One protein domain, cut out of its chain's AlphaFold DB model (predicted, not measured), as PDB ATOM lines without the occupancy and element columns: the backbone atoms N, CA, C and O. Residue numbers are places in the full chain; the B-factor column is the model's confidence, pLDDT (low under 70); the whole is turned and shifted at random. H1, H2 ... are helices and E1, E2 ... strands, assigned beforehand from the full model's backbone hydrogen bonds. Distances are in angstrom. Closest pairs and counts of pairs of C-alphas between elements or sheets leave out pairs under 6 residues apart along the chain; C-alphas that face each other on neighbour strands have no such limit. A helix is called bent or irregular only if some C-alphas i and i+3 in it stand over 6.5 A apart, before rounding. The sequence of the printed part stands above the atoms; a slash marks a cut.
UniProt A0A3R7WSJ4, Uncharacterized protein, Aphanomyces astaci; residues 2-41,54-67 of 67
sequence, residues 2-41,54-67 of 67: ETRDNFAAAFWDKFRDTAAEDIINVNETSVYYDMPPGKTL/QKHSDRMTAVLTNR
ATOM      1  N   GLU A   2     116.391 147.300 105.349       80.31
ATOM      2  CA  GLU A   2     115.254 148.241 105.317       80.31
ATOM      3  C   GLU A   2     113.844 147.608 105.300       80.31
ATOM      4  O   GLU A   2     112.994 147.992 106.092       80.31
ATOM      5  N   THR A   3     113.581 146.583 104.480       93.19
ATOM      6  CA  THR A   3     112.238 145.973 104.382       93.19
ATOM      7  C   THR A   3     111.749 145.335 105.685       93.19
ATOM      8  O   THR A   3     110.579 145.469 106.037       93.19
ATOM      9  N   ARG A   4     112.635 144.644 106.413       93.56
ATOM     10  CA  ARG A   4     112.279 143.989 107.680       93.56
ATOM     11  C   ARG A   4     111.996 145.033 108.755       93.56
ATOM     12  O   ARG A   4     111.033 144.900 109.502       93.56
ATOM     13  N   ASP A   5     112.839 146.056 108.817       95.88
ATOM     14  CA  ASP A   5     112.769 147.065 109.867       95.88
ATOM     15  C   ASP A   5     111.553 147.989 109.649       95.88
ATOM     16  O   ASP A   5     110.831 148.281 110.601       95.88
ATOM     17  N   ASN A   6     111.225 148.324 108.392       96.81
ATOM     18  CA  ASN A   6     109.997 149.048 108.040       96.81
ATOM     19  C   ASN A   6     108.732 148.247 108.382       96.81
ATOM     20  O   ASN A   6     107.773 148.805 108.917       96.81
ATOM     21  N   PHE A   7     108.728 146.937 108.110       94.50
ATOM     22  CA  PHE A   7     107.618 146.068 108.503       94.50
ATOM     23  C   PHE A   7     107.453 146.025 110.025       94.50
ATOM     24  O   PHE A   7     106.342 146.189 110.521       94.50
ATOM     25  N   ALA A   8     108.549 145.846 110.771       94.88
ATOM     26  CA  ALA A   8     108.509 145.806 112.229       94.88
ATOM     27  C   ALA A   8     107.985 147.125 112.820       94.88
ATOM     28  O   ALA A   8     107.149 147.092 113.722       94.88
ATOM     29  N   ALA A   9     108.425 148.271 112.291       96.38
ATOM     30  CA  ALA A   9     107.932 149.579 112.713       96.38
ATOM     31  C   ALA A   9     106.418 149.716 112.483       96.38
ATOM     32  O   ALA A   9     105.697 150.060 113.414       96.38
ATOM     33  N   ALA A  10     105.925 149.378 111.286       96.56
ATOM     34  CA  ALA A  10     104.499 149.454 110.964       96.56
ATOM     35  C   ALA A  10     103.647 148.458 111.775       96.56
ATOM     36  O   ALA A  10     102.534 148.780 112.191       96.56
ATOM     37  N   PHE A  11     104.161 147.250 112.017       94.50
ATOM     38  CA  PHE A  11     103.488 146.248 112.841       94.50
ATOM     39  C   PHE A  11     103.313 146.750 114.277       94.50
ATOM     40  O   PHE A  11     102.203 146.747 114.807       94.50
ATOM     41  N   TRP A  12     104.394 147.236 114.891       95.31
ATOM     42  CA  TRP A  12     104.342 147.720 116.267       95.31
ATOM     43  C   TRP A  12     103.645 149.067 116.409       95.31
ATOM     44  O   TRP A  12     103.105 149.321 117.474       95.31
ATOM     45  N   ASP A  13     103.600 149.913 115.382       97.19
ATOM     46  CA  ASP A  13     102.757 151.118 115.391       97.19
ATOM     47  C   ASP A  13     101.270 150.758 115.536       97.19
ATOM     48  O   ASP A  13     100.539 151.371 116.308       97.19
ATOM     49  N   LYS A  14     100.839 149.685 114.863       96.31
ATOM     50  CA  LYS A  14      99.443 149.242 114.856       96.31
ATOM     51  C   LYS A  14      99.033 148.411 116.076       96.31
ATOM     52  O   LYS A  14      97.883 148.491 116.495       96.31
ATOM     53  N   PHE A  15      99.929 147.574 116.597       94.75
ATOM     54  CA  PHE A  15      99.592 146.550 117.598       94.75
ATOM     55  C   PHE A  15     100.295 146.741 118.950       94.75
ATOM     56  O   PHE A  15     100.302 145.819 119.761       94.75
ATOM     57  N   ARG A  16     100.888 147.914 119.219       94.81
ATOM     58  CA  ARG A  16     101.605 148.197 120.482       94.81
ATOM     59  C   ARG A  16     100.779 147.922 121.735       94.81
ATOM     60  O   ARG A  16     101.335 147.460 122.724       94.81
ATOM     61  N   ASP A  17      99.491 148.244 121.683       96.69
ATOM     62  CA  ASP A  17      98.590 148.160 122.833       96.69
ATOM     63  C   ASP A  17      97.917 146.781 122.955       96.69
ATOM     64  O   ASP A  17      97.175 146.530 123.904       96.69
ATOM     65  N   THR A  18      98.171 145.874 122.007       95.25
ATOM     66  CA  THR A  18      97.689 144.493 122.056       95.25
ATOM     67  C   THR A  18      98.472 143.717 123.114       95.25
ATOM     68  O   THR A  18      99.706 143.749 123.132       95.25
ATOM     69  N   ALA A  19      97.774 142.981 123.983       94.50
ATOM     70  CA  ALA A  19      98.431 142.116 124.954       94.50
ATOM     71  C   ALA A  19      99.251 141.035 124.232       94.50
ATOM     72  O   ALA A  19      98.834 140.496 123.208       94.50
ATOM     73  N   ALA A  20     100.426 140.691 124.765       89.31
ATOM     74  CA  ALA A  20     101.316 139.726 124.115       89.31
ATOM     75  C   ALA A  20     100.649 138.353 123.903       89.31
ATOM     76  O   ALA A  20     100.900 137.701 122.896       89.31
ATOM     77  N   GLU A  21      99.762 137.949 124.817       91.62
ATOM     78  CA  GLU A  21      98.979 136.708 124.739       91.62
ATOM     79  C   GLU A  21      97.957 136.676 123.589       91.62
ATOM     80  O   GLU A  21      97.584 135.593 123.128       91.62
ATOM     81  N   ASP A  22      97.568 137.845 123.077       92.88
ATOM     82  CA  ASP A  22      96.666 137.988 121.932       92.88
ATOM     83  C   ASP A  22      97.423 137.999 120.587       92.88
ATOM     84  O   ASP A  22      96.809 137.879 119.521       92.88
ATOM     85  N   ILE A  23      98.759 138.111 120.602       91.88
ATOM     86  CA  ILE A  23      99.600 138.068 119.397       91.88
ATOM     87  C   ILE A  23     100.039 136.625 119.138       91.88
ATOM     88  O   ILE A  23     100.994 136.120 119.721       91.88
ATOM     89  N   ILE A  24      99.361 135.960 118.205       92.38
ATOM     90  CA  ILE A  24      99.633 134.559 117.864       92.38
ATOM     91  C   ILE A  24     100.516 134.482 116.617       92.38
ATOM     92  O   ILE A  24     100.111 134.898 115.529       92.38
ATOM     93  N   ASN A  25     101.705 133.888 116.745       91.69
ATOM     94  CA  ASN A  25     102.558 133.622 115.588       91.69
ATOM     95  C   ASN A  25     102.130 132.323 114.904       91.69
ATOM     96  O   ASN A  25     102.211 131.250 115.500       91.69
ATOM     97  N   VAL A  26     101.748 132.407 113.634       93.00
ATOM     98  CA  VAL A  26     101.346 131.252 112.830       93.00
ATOM     99  C   VAL A  26     102.445 130.930 111.822       93.00
ATOM    100  O   VAL A  26     102.907 131.822 111.113       93.00
ATOM    101  N   ASN A  27     102.861 129.668 111.738       93.06
ATOM    102  CA  ASN A  27     103.710 129.194 110.645       93.06
ATOM    103  C   ASN A  27     103.159 127.902 110.039       93.06
ATOM    104  O   ASN A  27     102.410 127.169 110.682       93.06
ATOM    105  N   GLU A  28     103.553 127.631 108.801       95.25
ATOM    106  CA  GLU A  28     103.351 126.341 108.156       95.25
ATOM    107  C   GLU A  28     104.665 125.555 108.185       95.25
ATOM    108  O   GLU A  28     105.713 126.073 107.790       95.25
ATOM    109  N   THR A  29     104.610 124.298 108.627       90.06
ATOM    110  CA  THR A  29     105.759 123.389 108.614       90.06
ATOM    111  C   THR A  29     105.409 122.076 107.923       90.06
ATOM    112  O   THR A  29     104.311 121.533 108.078       90.06
ATOM    113  N   SER A  30     106.343 121.554 107.130       88.38
ATOM    114  CA  SER A  30     106.195 120.249 106.488       88.38
ATOM    115  C   SER A  30     106.559 119.131 107.464       88.38
ATOM    116  O   SER A  30     107.684 119.098 107.964       88.38
ATOM    117  N   VAL A  31     105.646 118.184 107.667       86.19
ATOM    118  CA  VAL A  31     105.841 116.970 108.465       86.19
ATOM    119  C   VAL A  31     105.967 115.788 107.506       86.19
ATOM    120  O   VAL A  31     105.024 115.468 106.784       86.19
ATOM    121  N   TYR A  32     107.140 115.162 107.466       85.94
ATOM    122  CA  TYR A  32     107.420 114.017 106.596       85.94
ATOM    123  C   TYR A  32     107.018 112.716 107.290       85.94
ATOM    124  O   TYR A  32     107.317 112.541 108.473       85.94
ATOM    125  N   TYR A  33     106.355 111.806 106.567       74.62
ATOM    126  CA  TYR A  33     105.923 110.527 107.140       74.62
ATOM    127  C   TYR A  33     107.102 109.609 107.469       74.62
ATOM    128  O   TYR A  33     107.162 109.067 108.571       74.62
ATOM    129  N   ASP A  34     108.066 109.477 106.552       69.88
ATOM    130  CA  ASP A  34     109.345 108.851 106.893       69.88
ATOM    131  C   ASP A  34     110.232 109.893 107.557       69.88
ATOM    132  O   ASP A  34     110.931 110.658 106.886       69.88
ATOM    133  N   MET A  35     110.256 109.884 108.883       69.12
ATOM    134  CA  MET A  35     111.502 110.166 109.580       69.12
ATOM    135  C   MET A  35     112.316 108.874 109.512       69.12
ATOM    136  O   MET A  35     111.982 107.937 110.242       69.12
ATOM    137  N   PRO A  36     113.323 108.769 108.617       65.12
ATOM    138  CA  PRO A  36     114.082 107.537 108.477       65.12
ATOM    139  C   PRO A  36     114.593 107.124 109.860       65.12
ATOM    140  O   PRO A  36     115.109 107.977 110.594       65.12
ATOM    141  N   PRO A  37     114.405 105.856 110.260       68.12
ATOM    142  CA  PRO A  37     114.762 105.418 111.597       68.12
ATOM    143  C   PRO A  37     116.237 105.733 111.839       68.12
ATOM    144  O   PRO A  37     117.104 105.343 111.060       68.12
ATOM    145  N   GLY A  38     116.537 106.447 112.929       72.50
ATOM    146  CA  GLY A  38     117.909 106.868 113.233       72.50
ATOM    147  C   GLY A  38     118.880 105.696 113.430       72.50
ATOM    148  O   GLY A  38     120.094 105.898 113.435       72.50
ATOM    149  N   LYS A  39     118.355 104.474 113.607       77.75
ATOM    150  CA  LYS A  39     119.104 103.217 113.687       77.75
ATOM    151  C   LYS A  39     118.283 102.076 113.080       77.75
ATOM    152  O   LYS A  39     117.121 101.906 113.437       77.75
ATOM    153  N   THR A  40     118.920 101.248 112.257       81.31
ATOM    154  CA  THR A  40     118.383  99.948 111.826       81.31
ATOM    155  C   THR A  40     118.966  98.867 112.729       81.31
ATOM    156  O   THR A  40     120.181  98.670 112.753       81.31
ATOM    157  N   LEU A  41     118.120  98.194 113.510       83.12
ATOM    158  CA  LEU A  41     118.547  97.086 114.364       83.12
ATOM    159  C   LEU A  41     118.625  95.792 113.545       83.12
ATOM    160  O   LEU A  41     117.750  95.521 112.728       83.12
ATOM    161  N   GLN A  54     113.815 105.675 100.271       71.12
ATOM    162  CA  GLN A  54     113.041 106.718  99.617       71.12
ATOM    163  C   GLN A  54     113.467 108.063 100.200       71.12
ATOM    164  O   GLN A  54     113.315 108.316 101.391       71.12
ATOM    165  N   LYS A  55     114.038 108.934  99.361       69.75
ATOM    166  CA  LYS A  55     114.518 110.261  99.788       69.75
ATOM    167  C   LYS A  55     113.374 111.257 100.009       69.75
ATOM    168  O   LYS A  55     113.546 112.256 100.703       69.75
ATOM    169  N   HIS A  56     112.240 111.029  99.352       71.56
ATOM    170  CA  HIS A  56     111.086 111.924  99.338       71.56
ATOM    171  C   HIS A  56     109.866 111.118  99.748       71.56
ATOM    172  O   HIS A  56     109.151 110.588  98.905       71.56
ATOM    173  N   SER A  57     109.700 110.949 101.053       75.56
ATOM    174  CA  SER A  57     108.451 110.455 101.603       75.56
ATOM    175  C   SER A  57     107.343 111.471 101.376       75.56
ATOM    176  O   SER A  57     107.590 112.677 101.258       75.56
ATOM    177  N   ASP A  58     106.113 110.965 101.332       82.69
ATOM    178  CA  ASP A  58     104.943 111.821 101.394       82.69
ATOM    179  C   ASP A  58     105.044 112.730 102.630       82.69
ATOM    180  O   ASP A  58     105.652 112.394 103.659       82.69
ATOM    181  N   ARG A  59     104.465 113.921 102.520       86.25
ATOM    182  CA  ARG A  59     104.483 114.917 103.588       86.25
ATOM    183  C   ARG A  59     103.104 115.507 103.774       86.25
ATOM    184  O   ARG A  59     102.375 115.712 102.806       86.25
ATOM    185  N   MET A  60     102.800 115.845 105.014       89.94
ATOM    186  CA  MET A  60     101.658 116.674 105.368       89.94
ATOM    187  C   MET A  60     102.153 118.074 105.686       89.94
ATOM    188  O   MET A  60     103.248 118.249 106.220       89.94
ATOM    189  N   THR A  61     101.358 119.082 105.365       91.94
ATOM    190  CA  THR A  61     101.602 120.440 105.841       91.94
ATOM    191  C   THR A  61     100.743 120.685 107.070       91.94
ATOM    192  O   THR A  61      99.549 120.382 107.090       91.94
ATOM    193  N   ALA A  62     101.375 121.175 108.131       90.69
ATOM    194  CA  ALA A  62     100.701 121.534 109.365       90.69
ATOM    195  C   ALA A  62     100.856 123.035 109.591       90.69
ATOM    196  O   ALA A  62     101.968 123.562 109.555       90.69
ATOM    197  N   VAL A  63      99.738 123.708 109.848       93.44
ATOM    198  CA  VAL A  63      99.729 125.093 110.316       93.44
ATOM    199  C   VAL A  63      99.745 125.065 111.838       93.44
ATOM    200  O   VAL A  63      98.854 124.488 112.462       93.44
ATOM    201  N   LEU A  64     100.780 125.655 112.429       93.19
ATOM    202  CA  LEU A  64     101.018 125.665 113.865       93.19
ATOM    203  C   LEU A  64     101.004 127.095 114.388       93.19
ATOM    204  O   LEU A  64     101.553 128.012 113.774       93.19
ATOM    205  N   THR A  65     100.397 127.266 115.556       91.81
ATOM    206  CA  THR A  65     100.409 128.516 116.307       91.81
ATOM    207  C   THR A  65     101.404 128.406 117.456       91.81
ATOM    208  O   THR A  65     101.279 127.497 118.277       91.81
ATOM    209  N   ASN A  66     102.347 129.338 117.545       81.62
ATOM    210  CA  ASN A  66     103.201 129.506 118.715       81.62
ATOM    211  C   ASN A  66     102.546 130.526 119.654       81.62
ATOM    212  O   ASN A  66     102.117 131.591 119.198       81.62
ATOM    213  N   ARG A  67     102.472 130.171 120.935       75.94
ATOM    214  CA  ARG A  67     102.064 131.034 122.045       75.94
ATOM    215  C   ARG A  67     103.225 131.170 123.013       75.94
ATOM    216  O   ARG A  67     103.956 130.164 123.159       75.94
TER     217      ARG A  67
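This is residues 2 to 41 and 54 to 67 of the 67 residues of an uncharacterized protein of Aphanomyces astaci (UniProt A0A3R7WSJ4). A long, narrow ribbon of two antiparallel strands, E1 and E2, lies side by side along its full length, with a helix, H1, set at an angle beyond one end and sticking out with residues 2 to 14. Beyond the other end of the ribbon, residues 33 to 41 and residues 54 to 58, which hold no named element, trail away to a cut in the chain. The printed part has 54 residues, with one named helix and two named strands in the order H1, E1, E2; the sheet's order is E1, E2, and the class is mixed, helices and strands. The whole is extended, with a radius of gyration of the C-alphas of 18.6 A, and spans 55 by 28 by 18 A, only just elongated.

E1 is residues 25 to 32, 22.1 A from first to last C-alpha, beginning at C-alpha 25 at (102.558, 133.622, 115.588). E2 is residues 59 to 66, 21.1 A long, ending at C-alpha 66 at (103.201, 129.506, 118.715). H1 is residues 2 to 15, 20.0 A long, beginning at C-alpha 2 at (115.254, 148.241, 105.317).

E1 and E2 are antiparallel neighbours, with 155 degrees between their N-to-C directions. The C-alphas of Asn 25 and Asn 66 face each other at 5.2 A, and those of Tyr 32 and Arg 59 at 4.3 A. Between the strands, N 27 and O 64 are within hydrogen-bond range at 2.9 A, and so are N 60 and O 31 at 2.9 A. H1 and E2 are apart. A short link of 9 residues joins H1 to E1, and residues 20 to 22 in it are a helical run too short to bear a name. Residues 2 to 14, which belong to H1, stand free. In H1 every O i to N i+4 pair is within hydrogen-bond range, and H1 is not bent.

The two C-alphas farthest apart are those of Asp 13 and Leu 41, at 56.3 A. Without the free-standing residues, the remaining 41 residues span 54 by 20 by 10 A. Residues 42 to 53 are cut out, and C-alphas 41 and 54 are 18.5 A apart across the cut. The link from E1 to E2 runs across this cut, with 26 residues between them in the chain, 12 of them not printed. Of the links that are printed whole, none is long. The printed part ends at Arg 67, the chain's last residue. The mean pLDDT of the printed part is 87.2, and the model's confidence is under 70 at residues 34 to 37 and residue 55.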